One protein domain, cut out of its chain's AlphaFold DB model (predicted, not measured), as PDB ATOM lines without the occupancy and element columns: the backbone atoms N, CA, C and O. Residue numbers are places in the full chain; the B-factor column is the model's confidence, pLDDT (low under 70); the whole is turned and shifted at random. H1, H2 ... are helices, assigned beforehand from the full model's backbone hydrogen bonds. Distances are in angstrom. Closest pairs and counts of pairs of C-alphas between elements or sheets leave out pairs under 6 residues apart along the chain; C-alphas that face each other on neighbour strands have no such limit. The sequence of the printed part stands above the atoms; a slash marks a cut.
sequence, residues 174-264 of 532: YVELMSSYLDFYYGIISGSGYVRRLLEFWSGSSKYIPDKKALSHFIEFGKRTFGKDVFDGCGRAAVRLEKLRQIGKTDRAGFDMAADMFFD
ATOM      1  N   TYR A 174     -12.280  48.509 -40.843       92.38
ATOM      2  CA  TYR A 174     -11.613  47.345 -41.416       92.38
ATOM      3  C   TYR A 174     -11.109  46.411 -40.317       92.38
ATOM      4  O   TYR A 174     -11.359  45.213 -40.355       92.38
ATOM      5  N   VAL A 175     -10.415  46.967 -39.320       91.50
ATOM      6  CA  VAL A 175      -9.855  46.184 -38.209       91.50
ATOM      7  C   VAL A 175     -10.973  45.590 -37.357       91.50
ATOM      8  O   VAL A 175     -10.876  44.432 -36.976       91.50
ATOM      9  N   GLU A 176     -12.058  46.326 -37.112       91.00
ATOM     10  CA  GLU A 176     -13.227  45.820 -36.381       91.00
ATOM     11  C   GLU A 176     -13.888  44.620 -37.087       91.00
ATOM     12  O   GLU A 176     -14.131  43.581 -36.458       91.00
ATOM     13  N   LEU A 177     -14.122  44.743 -38.401       93.62
ATOM     14  CA  LEU A 177     -14.681  43.677 -39.230       93.62
ATOM     15  C   LEU A 177     -13.747  42.464 -39.267       93.62
ATOM     16  O   LEU A 177     -14.156  41.364 -38.900       93.62
ATOM     17  N   MET A 178     -12.486  42.667 -39.661       94.75
ATOM     18  CA  MET A 178     -11.526  41.576 -39.840       94.75
ATOM     19  C   MET A 178     -11.176  40.894 -38.519       94.75
ATOM     20  O   MET A 178     -11.063  39.678 -38.479       94.75
ATOM     21  N   SER A 179     -11.098  41.636 -37.414       93.06
ATOM     22  CA  SER A 179     -10.906  41.057 -36.079       93.06
ATOM     23  C   SER A 179     -12.058  40.125 -35.700       93.06
ATOM     24  O   SER A 179     -11.831  39.079 -35.099       93.06
ATOM     25  N   SER A 180     -13.296  40.472 -36.062       93.94
ATOM     26  CA  SER A 180     -14.459  39.612 -35.824       93.94
ATOM     27  C   SER A 180     -14.510  38.417 -36.765       93.94
ATOM     28  O   SER A 180     -14.888  37.327 -36.341       93.94
ATOM     29  N   TYR A 181     -14.115  38.621 -38.019       96.31
ATOM     30  CA  TYR A 181     -14.047  37.562 -39.012       96.31
ATOM     31  C   TYR A 181     -12.957  36.540 -38.692       96.31
ATOM     32  O   TYR A 181     -13.208  35.354 -38.827       96.31
ATOM     33  N   LEU A 182     -11.785  36.957 -38.203       95.06
ATOM     34  CA  LEU A 182     -10.725  36.032 -37.788       95.06
ATOM     35  C   LEU A 182     -11.209  35.087 -36.682       95.06
ATOM     36  O   LEU A 182     -10.963  33.887 -36.760       95.06
ATOM     37  N   ASP A 183     -11.970  35.588 -35.705       95.00
ATOM     38  CA  ASP A 183     -12.545  34.736 -34.655       95.00
ATOM     39  C   ASP A 183     -13.481  33.677 -35.248       95.00
ATOM     40  O   ASP A 183     -13.517  32.541 -34.783       95.00
ATOM     41  N   PHE A 184     -14.249  34.040 -36.276       96.06
ATOM     42  CA  PHE A 184     -15.141  33.118 -36.978       96.06
ATOM     43  C   PHE A 184     -14.362  32.113 -37.829       96.06
ATOM     44  O   PHE A 184     -14.556  30.906 -37.709       96.06
ATOM     45  N   TYR A 185     -13.432  32.611 -38.638       94.25
ATOM     46  CA  TYR A 185     -12.621  31.845 -39.572       94.25
ATOM     47  C   TYR A 185     -11.769  30.780 -38.867       94.25
ATOM     48  O   TYR A 185     -11.660  29.651 -39.345       94.25
ATOM     49  N   TYR A 186     -11.210  31.106 -37.696       91.62
ATOM     50  CA  TYR A 186     -10.460  30.160 -36.864       91.62
ATOM     51  C   TYR A 186     -11.348  29.319 -35.925       91.62
ATOM     52  O   TYR A 186     -10.829  28.526 -35.142       91.62
ATOM     53  N   GLY A 187     -12.677  29.457 -35.997       91.88
ATOM     54  CA  GLY A 187     -13.627  28.663 -35.212       91.88
ATOM     55  C   GLY A 187     -13.680  29.011 -33.720       91.88
ATOM     56  O   GLY A 187     -14.191  28.225 -32.926       91.88
ATOM     57  N   ILE A 188     -13.166  30.180 -33.328       92.38
ATOM     58  CA  ILE A 188     -13.246  30.711 -31.959       92.38
ATOM     59  C   ILE A 188     -14.684  31.128 -31.626       92.38
ATOM     60  O   ILE A 188     -15.130  30.996 -30.484       92.38
ATOM     61  N   ILE A 189     -15.430  31.612 -32.625       94.25
ATOM     62  CA  ILE A 189     -16.871  31.871 -32.535       94.25
ATOM     63  C   ILE A 189     -17.633  31.097 -33.616       94.25
ATOM     64  O   ILE A 189     -17.108  30.815 -34.689       94.25
ATOM     65  N   SER A 190     -18.898  30.783 -33.334       95.25
ATOM     66  CA  SER A 190     -19.831  30.185 -34.296       95.25
ATOM     67  C   SER A 190     -20.255  31.173 -35.392       95.25
ATOM     68  O   SER A 190     -20.071  32.388 -35.255       95.25
ATOM     69  N   GLY A 191     -20.904  30.663 -36.445       95.69
ATOM     70  CA  GLY A 191     -21.524  31.492 -37.485       95.69
ATOM     71  C   GLY A 191     -22.555  32.457 -36.906       95.69
ATOM     72  O   GLY A 191     -22.509  33.654 -37.176       95.69
ATOM     73  N   SER A 192     -23.404  31.983 -35.997       95.75
ATOM     74  CA  SER A 192     -24.322  32.811 -35.210       95.75
ATOM     75  C   SER A 192     -23.610  33.891 -34.392       95.75
ATOM     76  O   SER A 192     -24.037  35.052 -34.371       95.75
ATOM     77  N   GLY A 193     -22.478  33.547 -33.773       95.94
ATOM     78  CA  GLY A 193     -21.610  34.494 -33.081       95.94
ATOM     79  C   GLY A 193     -21.114  35.603 -34.007       95.94
ATOM     80  O   GLY A 193     -21.180  36.777 -33.639       95.94
ATOM     81  N   TYR A 194     -20.684  35.246 -35.217       97.31
ATOM     82  CA  TYR A 194     -20.230  36.205 -36.221       97.31
ATOM     83  C   TYR A 194     -21.365  37.081 -36.758       97.31
ATOM     84  O   TYR A 194     -21.228  38.301 -36.820       97.31
ATOM     85  N   VAL A 195     -22.532  36.494 -37.038       96.88
ATOM     86  CA  VAL A 195     -23.750  37.214 -37.446       96.88
ATOM     87  C   VAL A 195     -24.131  38.282 -36.417       96.88
ATOM     88  O   VAL A 195     -24.458  39.409 -36.795       96.88
ATOM     89  N   ARG A 196     -24.042  37.985 -35.113       95.06
ATOM     90  CA  ARG A 196     -24.283  38.993 -34.065       95.06
ATOM     91  C   ARG A 196     -23.268  40.134 -34.124       95.06
ATOM     92  O   ARG A 196     -23.676  41.291 -34.040       95.06
ATOM     93  N   ARG A 197     -21.983  39.831 -34.329       93.88
ATOM     94  CA  ARG A 197     -20.940  40.860 -34.474       93.88
ATOM     95  C   ARG A 197     -21.127  41.715 -35.730       93.88
ATOM     96  O   ARG A 197     -20.948  42.923 -35.656       93.88
ATOM     97  N   LEU A 198     -21.578  41.140 -36.847       94.44
ATOM     98  CA  LEU A 198     -21.942  41.899 -38.052       94.44
ATOM     99  C   LEU A 198     -23.118  42.856 -37.795       94.44
ATOM    100  O   LEU A 198     -23.087  44.019 -38.199       94.44
ATOM    101  N   LEU A 199     -24.145  42.402 -37.069       93.50
ATOM    102  CA  LEU A 199     -25.266  43.258 -36.665       93.50
ATOM    103  C   LEU A 199     -24.822  44.386 -35.720       93.50
ATOM    104  O   LEU A 199     -25.329  45.504 -35.818       93.50
ATOM    105  N   GLU A 200     -23.873  44.117 -34.822       90.81
ATOM    106  CA  GLU A 200     -23.251  45.135 -33.969       90.81
ATOM    107  C   GLU A 200     -22.449  46.148 -34.794       90.81
ATOM    108  O   GLU A 200     -22.695  47.350 -34.658       90.81
ATOM    109  N   PHE A 201     -21.609  45.675 -35.716       90.31
ATOM    110  CA  PHE A 201     -20.827  46.497 -36.641       90.31
ATOM    111  C   PHE A 201     -21.714  47.474 -37.433       90.31
ATOM    112  O   PHE A 201     -21.481  48.686 -37.445       90.31
ATOM    113  N   TRP A 202     -22.812  46.990 -38.026       88.69
ATOM    114  CA  TRP A 202     -23.745  47.855 -38.761       88.69
ATOM    115  C   TRP A 202     -24.561  48.788 -37.865       88.69
ATOM    116  O   TRP A 202     -24.937  49.876 -38.300       88.69
ATOM    117  N   SER A 203     -24.831  48.406 -36.613       78.06
ATOM    118  CA  SER A 203     -25.475  49.313 -35.653       78.06
ATOM    119  C   SER A 203     -24.555  50.471 -35.247       78.06
ATOM    120  O   SER A 203     -25.032  51.581 -35.006       78.06
ATOM    121  N   GLY A 204     -23.240  50.223 -35.219       69.69
ATOM    122  CA  GLY A 204     -22.209  51.211 -34.911       69.69
ATOM    123  C   GLY A 204     -21.844  52.127 -36.083       69.69
ATOM    124  O   GLY A 204     -21.369  53.241 -35.852       69.69
ATOM    125  N   SER A 205     -22.098  51.711 -37.332       68.38
ATOM    126  CA  SER A 205     -21.726  52.477 -38.524       68.38
ATOM    127  C   SER A 205     -22.855  52.642 -39.541       68.38
ATOM    128  O   SER A 205     -23.248  51.720 -40.251       68.38
ATOM    129  N   SER A 206     -23.300  53.891 -39.715       65.56
ATOM    130  CA  SER A 206     -24.258  54.261 -40.768       65.56
ATOM    131  C   SER A 206     -23.662  54.272 -42.183       65.56
ATOM    132  O   SER A 206     -24.414  54.386 -43.150       65.56
ATOM    133  N   LYS A 207     -22.332  54.161 -42.315       78.25
ATOM    134  CA  LYS A 207     -21.613  54.292 -43.593       78.25
ATOM    135  C   LYS A 207     -21.433  52.960 -44.331       78.25
ATOM    136  O   LYS A 207     -21.343  52.975 -45.550       78.25
ATOM    137  N   TYR A 208     -21.401  51.836 -43.611       80.38
ATOM    138  CA  TYR A 208     -21.016  50.517 -44.142       80.38
ATOM    139  C   TYR A 208     -22.175  49.508 -44.115       80.38
ATOM    140  O   TYR A 208     -21.999  48.356 -43.733       80.38
ATOM    141  N   ILE A 209     -23.383  49.959 -44.465       79.38
ATOM    142  CA  ILE A 209     -24.582  49.106 -44.544       79.38
ATOM    143  C   ILE A 209     -24.358  48.025 -45.619       79.38
ATOM    144  O   ILE A 209     -23.789  48.346 -46.662       79.38
ATOM    145  N   PRO A 210     -24.819  46.775 -45.410       83.94
ATOM    146  CA  PRO A 210     -24.640  45.712 -46.392       83.94
ATOM    147  C   PRO A 210     -25.327  46.040 -47.716       83.94
ATOM    148  O   PRO A 210     -26.344  46.746 -47.753       83.94
ATOM    149  N   ASP A 211     -24.809  45.454 -48.795       85.50
ATOM    150  CA  ASP A 211     -25.415  45.570 -50.115       85.50
ATOM    151  C   ASP A 211     -26.872  45.060 -50.137       85.50
ATOM    152  O   ASP A 211     -27.375  44.389 -49.225       85.50
ATOM    153  N   LYS A 212     -27.590  45.368 -51.221       87.56
ATOM    154  CA  LYS A 212     -29.008  45.005 -51.361       87.56
ATOM    155  C   LYS A 212     -29.247  43.491 -51.264       87.56
ATOM    156  O   LYS A 212     -30.307  43.082 -50.780       87.56
ATOM    157  N   LYS A 213     -28.312  42.665 -51.739       89.19
ATOM    158  CA  LYS A 213     -28.436  41.202 -51.757       89.19
ATOM    159  C   LYS A 213     -28.266  40.643 -50.346       89.19
ATOM    160  O   LYS A 213     -29.148  39.927 -49.874       89.19
ATOM    161  N   ALA A 214     -27.202  41.036 -49.658       89.44
ATOM    162  CA  ALA A 214     -26.930  40.679 -48.275       89.44
ATOM    163  C   ALA A 214     -28.050  41.159 -47.344       89.44
ATOM    164  O   ALA A 214     -28.604  40.366 -46.584       89.44
ATOM    165  N   LEU A 215     -28.487  42.416 -47.478       91.31
ATOM    166  CA  LEU A 215     -29.612  42.945 -46.705       91.31
ATOM    167  C   LEU A 215     -30.892  42.128 -46.920       91.31
ATOM    168  O   LEU A 215     -31.624  41.865 -45.967       91.31
ATOM    169  N   SER A 216     -31.174  41.718 -48.160       92.62
ATOM    170  CA  SER A 216     -32.343  40.882 -48.459       92.62
ATOM    171  C   SER A 216     -32.252  39.521 -47.771       92.62
ATOM    172  O   SER A 216     -33.259  39.049 -47.251       92.62
ATOM    173  N   HIS A 217     -31.053  38.939 -47.690       94.94
ATOM    174  CA  HIS A 217     -30.816  37.667 -47.009       94.94
ATOM    175  C   HIS A 217     -31.063  37.766 -45.492       94.94
ATOM    176  O   HIS A 217     -31.783  36.947 -44.929       94.94
ATOM    177  N   PHE A 218     -30.592  38.839 -44.845       94.50
ATOM    178  CA  PHE A 218     -30.882  39.112 -43.428       94.50
ATOM    179  C   PHE A 218     -32.371  39.388 -43.162       94.50
ATOM    180  O   PHE A 218     -32.920  38.972 -42.140       94.50
ATOM    181  N   ILE A 219     -33.060  40.076 -44.077       93.69
ATOM    182  CA  ILE A 219     -34.513  40.280 -43.975       93.69
ATOM    183  C   ILE A 219     -35.254  38.947 -44.135       93.69
ATOM    184  O   ILE A 219     -36.254  38.710 -43.457       93.69
ATOM    185  N   GLU A 220     -34.796  38.070 -45.022       95.81
ATOM    186  CA  GLU A 220     -35.398  36.753 -45.197       95.81
ATOM    187  C   GLU A 220     -35.204  35.867 -43.965       95.81
ATOM    188  O   GLU A 220     -36.184  35.282 -43.501       95.81
ATOM    189  N   PHE A 221     -34.005  35.867 -43.377       96.44
ATOM    190  CA  PHE A 221     -33.743  35.254 -42.074       96.44
ATOM    191  C   PHE A 221     -34.758  35.732 -41.031       96.44
ATOM    192  O   PHE A 221     -35.472  34.926 -40.437       96.44
ATOM    193  N   GLY A 222     -34.899  37.052 -40.872       93.94
ATOM    194  CA  GLY A 222     -35.829  37.616 -39.899       93.94
ATOM    195  C   GLY A 222     -37.268  37.148 -40.111       93.94
ATOM    196  O   GLY A 222     -37.926  36.718 -39.167       93.94
ATOM    197  N   LYS A 223     -37.747  37.180 -41.360       94.81
ATOM    198  CA  LYS A 223     -39.126  36.800 -41.699       94.81
ATOM    199  C   LYS A 223     -39.408  35.314 -41.512       94.81
ATOM    200  O   LYS A 223     -40.514  34.959 -41.105       94.81
ATOM    201  N   ARG A 224     -38.452  34.450 -41.863       94.00
ATOM    202  CA  ARG A 224     -38.611  32.995 -41.742       94.00
ATOM    203  C   ARG A 224     -38.535  32.540 -40.288       94.00
ATOM    204  O   ARG A 224     -39.282  31.641 -39.919       94.00
ATOM    205  N   THR A 225     -37.688  33.176 -39.483       93.00
ATOM    206  CA  THR A 225     -37.452  32.780 -38.089       93.00
ATOM    207  C   THR A 225     -38.451  33.411 -37.118       93.00
ATOM    208  O   THR A 225     -38.949  32.729 -36.229       93.00
ATOM    209  N   PHE A 226     -38.776  34.697 -37.288       92.12
ATOM    210  CA  PHE A 226     -39.519  35.479 -36.288       92.12
ATOM    211  C   PHE A 226     -40.894  35.972 -36.767       92.12
ATOM    212  O   PHE A 226     -41.556  36.712 -36.045       92.12
ATOM    213  N   GLY A 227     -41.332  35.568 -37.964       92.31
ATOM    214  CA  GLY A 227     -42.639  35.927 -38.519       92.31
ATOM    215  C   GLY A 227     -42.584  37.015 -39.594       92.31
ATOM    216  O   GLY A 227     -41.650  37.811 -39.687       92.31
ATOM    217  N   LYS A 228     -43.609  37.045 -40.457       91.19
ATOM    218  CA  LYS A 228     -43.655  37.934 -41.637       91.19
ATOM    219  C   LYS A 228     -43.721  39.426 -41.279       91.19
ATOM    220  O   LYS A 228     -43.299  40.247 -42.091       91.19
ATOM    221  N   ASP A 229     -44.229  39.729 -40.092       92.62
ATOM    222  CA  ASP A 229     -44.504  41.041 -39.495       92.62
ATOM    223  C   ASP A 229     -43.361  41.567 -38.608       92.62
ATOM    224  O   ASP A 229     -43.414  42.696 -38.126       92.62
ATOM    225  N   VAL A 230     -42.269  40.808 -38.431       92.44
ATOM    226  CA  VAL A 230     -41.134  41.190 -37.560       92.44
ATOM    227  C   VAL A 230     -40.529  42.570 -37.888       92.44
ATOM    228  O   VAL A 230     -39.948  43.229 -37.023       92.44
ATOM    229  N   PHE A 231     -40.672  43.018 -39.139       93.69
ATOM    230  CA  PHE A 231     -40.165  44.298 -39.638       93.69
ATOM    231  C   PHE A 231     -41.254  45.355 -39.853       93.69
ATOM    232  O   PHE A 231     -40.990  46.369 -40.508       93.69
ATOM    233  N   ASP A 232     -42.457  45.159 -39.323       91.19
ATOM    234  CA  ASP A 232     -43.512  46.162 -39.413       91.19
ATOM    235  C   ASP A 232     -43.061  47.469 -38.739       91.19
ATOM    236  O   ASP A 232     -42.404  47.487 -37.696       91.19
ATOM    237  N   GLY A 233     -43.303  48.595 -39.415       86.50
ATOM    238  CA  GLY A 233     -42.793  49.910 -39.007       86.50
ATOM    239  C   GLY A 233     -41.299  50.155 -39.286       86.50
ATOM    240  O   GLY A 233     -40.820  51.277 -39.115       86.50
ATOM    241  N   CYS A 234     -40.548  49.168 -39.788       86.62
ATOM    242  CA  CYS A 234     -39.129  49.316 -40.121       86.62
ATOM    243  C   CYS A 234     -38.936  49.704 -41.600       86.62
ATOM    244  O   CYS A 234     -38.693  48.865 -42.472       86.62
ATOM    245  N   GLY A 235     -39.021  51.004 -41.900       78.56
ATOM    246  CA  GLY A 235     -38.866  51.523 -43.269       78.56
ATOM    247  C   GLY A 235     -37.426  51.522 -43.805       78.56
ATOM    248  O   GLY A 235     -37.213  51.348 -45.004       78.56
ATOM    249  N   ARG A 236     -36.425  51.681 -42.927       85.12
ATOM    250  CA  ARG A 236     -35.001  51.829 -43.292       85.12
ATOM    251  C   ARG A 236     -34.200  50.551 -43.026       85.12
ATOM    252  O   ARG A 236     -34.460  49.865 -42.042       85.12
ATOM    253  N   ALA A 237     -33.182  50.285 -43.850       85.88
ATOM    254  CA  ALA A 237     -32.285  49.128 -43.714       85.88
ATOM    255  C   ALA A 237     -31.638  49.039 -42.321       85.88
ATOM    256  O   ALA A 237     -31.777  48.022 -41.649       85.88
ATOM    257  N   ALA A 238     -31.041  50.137 -41.850       84.38
ATOM    258  CA  ALA A 238     -30.418  50.208 -40.528       84.38
ATOM    259  C   ALA A 238     -31.391  49.860 -39.385       84.38
ATOM    260  O   ALA A 238     -31.020  49.172 -38.444       84.38
ATOM    261  N   VAL A 239     -32.662  50.271 -39.493       87.50
ATOM    262  CA  VAL A 239     -33.686  49.971 -38.475       87.50
ATOM    263  C   VAL A 239     -34.044  48.481 -38.477       87.50
ATOM    264  O   VAL A 239     -34.249  47.903 -37.415       87.50
ATOM    265  N   ARG A 240     -34.076  47.835 -39.652       90.00
ATOM    266  CA  ARG A 240     -34.304  46.382 -39.761       90.00
ATOM    267  C   ARG A 240     -33.148  45.580 -39.165       90.00
ATOM    268  O   ARG A 240     -33.394  44.630 -38.430       90.00
ATOM    269  N   LEU A 241     -31.906  45.974 -39.443       91.62
ATOM    270  CA  LEU A 241     -30.720  45.331 -38.868       91.62
ATOM    271  C   LEU A 241     -30.662  45.528 -37.347       91.62
ATOM    272  O   LEU A 241     -30.445  44.570 -36.612       91.62
ATOM    273  N   GLU A 242     -30.970  46.732 -36.857       90.44
ATOM    274  CA  GLU A 242     -31.057  46.989 -35.416       90.44
ATOM    275  C   GLU A 242     -32.165  46.159 -34.754       90.44
ATOM    276  O   GLU A 242     -31.969  45.626 -33.664       90.44
ATOM    277  N   LYS A 243     -33.312  45.975 -35.420       91.94
ATOM    278  CA  LYS A 243     -34.382  45.100 -34.923       91.94
ATOM    279  C   LYS A 243     -33.899  43.656 -34.756       91.94
ATOM    280  O   LYS A 243     -34.157  43.068 -33.709       91.94
ATOM    281  N   LEU A 244     -33.168  43.109 -35.733       93.75
ATOM    282  CA  LEU A 244     -32.551  41.778 -35.620       93.75
ATOM    283  C   LEU A 244     -31.538  41.712 -34.476       93.75
ATOM    284  O   LEU A 244     -31.554  40.755 -33.703       93.75
ATOM    285  N   ARG A 245     -30.706  42.748 -34.319       93.88
ATOM    286  CA  ARG A 245     -29.743  42.841 -33.215       93.88
ATOM    287  C   ARG A 245     -30.436  42.785 -31.855       93.88
ATOM    288  O   ARG A 245     -29.983  42.072 -30.965       93.88
ATOM    289  N   GLN A 246     -31.536  43.521 -31.690       93.56
ATOM    290  CA  GLN A 246     -32.311  43.519 -30.448       93.56
ATOM    291  C   GLN A 246     -32.947  42.155 -30.172       93.56
ATOM    292  O   GLN A 246     -32.898  41.695 -29.034       93.56
ATOM    293  N   ILE A 247     -33.463  41.473 -31.201       92.56
ATOM    294  CA  ILE A 247     -33.996  40.109 -31.063       92.56
ATOM    295  C   ILE A 247     -32.905  39.152 -30.564       92.56
ATOM    296  O   ILE A 247     -33.131  38.438 -29.589       92.56
ATOM    297  N   GLY A 248     -31.704  39.203 -31.152       90.12
ATOM    298  CA  GLY A 248     -30.565  38.387 -30.712       90.12
ATOM    299  C   GLY A 248     -30.068  38.698 -29.294       90.12
ATOM    300  O   GLY A 248     -29.404  37.867 -28.680       90.12
ATOM    301  N   LYS A 249     -30.411  39.870 -28.738       91.06
ATOM    302  CA  LYS A 249     -30.175  40.190 -27.320       91.06
ATOM    303  C   LYS A 249     -31.261  39.637 -26.404       91.06
ATOM    304  O   LYS A 249     -30.943  39.210 -25.298       91.06
ATOM    305  N   THR A 250     -32.523  39.671 -26.831       91.12
ATOM    306  CA  THR A 250     -33.662  39.223 -26.014       91.12
ATOM    307  C   THR A 250     -33.827  37.707 -25.992       91.12
ATOM    308  O   THR A 250     -34.130  37.152 -24.943       91.12
ATOM    309  N   ASP A 251     -33.608  37.037 -27.125       91.19
ATOM    310  CA  ASP A 251     -33.666  35.580 -27.260       91.19
ATOM    311  C   ASP A 251     -32.381  35.083 -27.922       91.19
ATOM    312  O   ASP A 251     -32.322  34.800 -29.118       91.19
ATOM    313  N   ARG A 252     -31.313  35.033 -27.123       91.44
ATOM    314  CA  ARG A 252     -29.985  34.671 -27.620       91.44
ATOM    315  C   ARG A 252     -29.933  33.234 -28.135       91.44
ATOM    316  O   ARG A 252     -29.399  32.999 -29.208       91.44
ATOM    317  N   ALA A 253     -30.481  32.283 -27.382       92.44
ATOM    318  CA  ALA A 253     -30.396  30.868 -27.733       92.44
ATOM    319  C   ALA A 253     -31.228  30.535 -28.983       92.44
ATOM    320  O   ALA A 253     -30.740  29.823 -29.861       92.44
ATOM    321  N   GLY A 254     -32.453  31.069 -29.085       92.31
ATOM    322  CA  GLY A 254     -33.297  30.882 -30.264       92.31
ATOM    323  C   GLY A 254     -32.717  31.562 -31.502       92.31
ATOM    324  O   GLY A 254     -32.696  30.966 -32.581       92.31
ATOM    325  N   PHE A 255     -32.170  32.771 -31.341       95.62
ATOM    326  CA  PHE A 255     -31.474  33.466 -32.421       95.62
ATOM    327  C   PHE A 255     -30.246  32.691 -32.901       95.62
ATOM    328  O   PHE A 255     -30.114  32.479 -34.105       95.62
ATOM    329  N   ASP A 256     -29.369  32.267 -31.985       95.25
ATOM    330  CA  ASP A 256     -28.107  31.616 -32.342       95.25
ATOM    331  C   ASP A 256     -28.377  30.293 -33.087       95.25
ATOM    332  O   ASP A 256     -27.828  30.072 -34.166       95.25
ATOM    333  N   MET A 257     -29.321  29.475 -32.600       95.06
ATOM    334  CA  MET A 257     -29.727  28.233 -33.271       95.06
ATOM    335  C   MET A 257     -30.266  28.482 -34.685       95.06
ATOM    336  O   MET A 257     -29.885  27.788 -35.628       95.06
ATOM    337  N   ALA A 258     -31.148  29.469 -34.851       95.56
ATOM    338  CA  ALA A 258     -31.709  29.780 -36.159       95.56
ATOM    339  C   ALA A 258     -30.659  30.357 -37.117       95.56
ATOM    340  O   ALA A 258     -30.694  30.062 -38.311       95.56
ATOM    341  N   ALA A 259     -29.739  31.182 -36.612       96.38
ATOM    342  CA  ALA A 259     -28.684  31.789 -37.412       96.38
ATOM    343  C   ALA A 259     -27.696  30.734 -37.927       96.38
ATOM    344  O   ALA A 259     -27.413  30.737 -39.122       96.38
ATOM    345  N   ASP A 260     -27.253  29.795 -37.081       94.75
ATOM    346  CA  ASP A 260     -26.362  28.699 -37.498       94.75
ATOM    347  C   ASP A 260     -27.018  27.754 -38.524       94.75
ATOM    348  O   ASP A 260     -26.330  27.143 -39.337       94.75
ATOM    349  N   MET A 261     -28.351  27.634 -38.518       94.12
ATOM    350  CA  MET A 261     -29.085  26.850 -39.521       94.12
ATOM    351  C   MET A 261     -29.336  27.604 -40.832       94.12
ATOM    352  O   MET A 261     -29.564  26.969 -41.862       94.12
ATOM    353  N   PHE A 262     -29.392  28.936 -40.789       96.81
ATOM    354  CA  PHE A 262     -29.785  29.759 -41.931       96.81
ATOM    355  C   PHE A 262     -28.588  30.282 -42.722       96.81
ATOM    356  O   PHE A 262     -28.632  30.278 -43.950       96.81
ATOM    357  N   PHE A 263     -27.557  30.765 -42.030       95.94
ATOM    358  CA  PHE A 263     -26.371  31.341 -42.652       95.94
ATOM    359  C   PHE A 263     -25.294  30.273 -42.786       95.94
ATOM    360  O   PHE A 263     -24.754  29.800 -41.789       95.94
ATOM    361  N   ASP A 264     -24.971  29.916 -44.023       93.88
ATOM    362  CA  ASP A 264     -23.814  29.075 -44.301       93.88
ATOM    363  C   ASP A 264     -22.505  29.885 -44.295       93.88
ATOM    364  O   ASP A 264     -22.485  31.117 -44.406       93.88
TER     365      ASP A 264
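What this domain is: This is residues 174 to 264 of the 532 residues of an uncharacterized protein of Coprococcus sp. CAG:131 (UniProt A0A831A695). Four helices pack at crossed angles into one body, in which H3, the longest, and H2 both pack on H4, and H5 crosses residues 191 to 195 of H2. H1 packs on H2 alone, side by side with it in a helical hairpin, and lies at one end of the longest axis; the loop from H3 to H4 lies toward the other end. The printed part has 91 residues with five named helices, in the order H1, H2, H3, H4, H5, and no named strand; the class is all helix. The whole is compact, with a radius of gyration of the C-alphas of 12.6 A, and spans 36 by 29 by 23 A.

Where its parts are: H3 covers residues 212 to 226, 20.7 A from first to last C-alpha, and begins with C-alpha 212 at (-29.008, 45.005, -51.361). H4, residues 237 to 250, is 20.3 A long, and H2, residues 191 to 204, is 19.9 A long. H1 covers residues 174 to 185, 15.6 A, from C-alpha 174 at (-11.613, 47.345, -41.416). H5 covers residues 252 to 262, 15.1 A, and ends with C-alpha 262 at (-29.785, 29.759, -41.931).

How they stand to each other: H3 and H4 touch, the closest C-alphas being those of Gly 222 and Leu 244, 6.8 A apart. They run the same way at a steep tilt of 37 degrees, only just past shallow. H3 only just touches H5, with 3 pairs of C-alphas within 8 A and with its residues 221 to 225 alone; the closest C-alphas are those of Thr 225 and Ala 258, 6.8 A apart. H4 and H5 touch only at the corner, where the C-alphas of Gly 248 and Phe 255 are 5.3 A apart. H4 touches H2 at a steep tilt of 52 degrees, opposite ways, with the closest C-alphas, those of Leu 199 and Arg 245, 5.7 A apart. H2 touches H5 with residues 191 to 195 alone, closest at the C-alphas of Ser 192 and Asp 256, 4.9 A apart; at 72 degrees they are only just about perpendicular. H2 and H3 are apart. H1 and H2 form a hairpin at a shallow tilt of 12 degrees, closest at the C-alphas of Phe 184 and Tyr 194, 6.0 A apart. H1 is apart from H3, H4 and H5. Each O i to N i+4 pair is within hydrogen-bond range in H2, H3, H4 and H5, and 7 of 8 are in H1.

The domain as a whole: The two C-alphas farthest apart are those of Tyr 186 and Gly 233, 37.9 A. The printed part has no cut. The links H1 to H2 and H4 to H5 are tight, and those from H2 to H3 and from H3 to H4 are short. The mean pLDDT of the printed part is 91.0, and residues 204 to 206 are under 70.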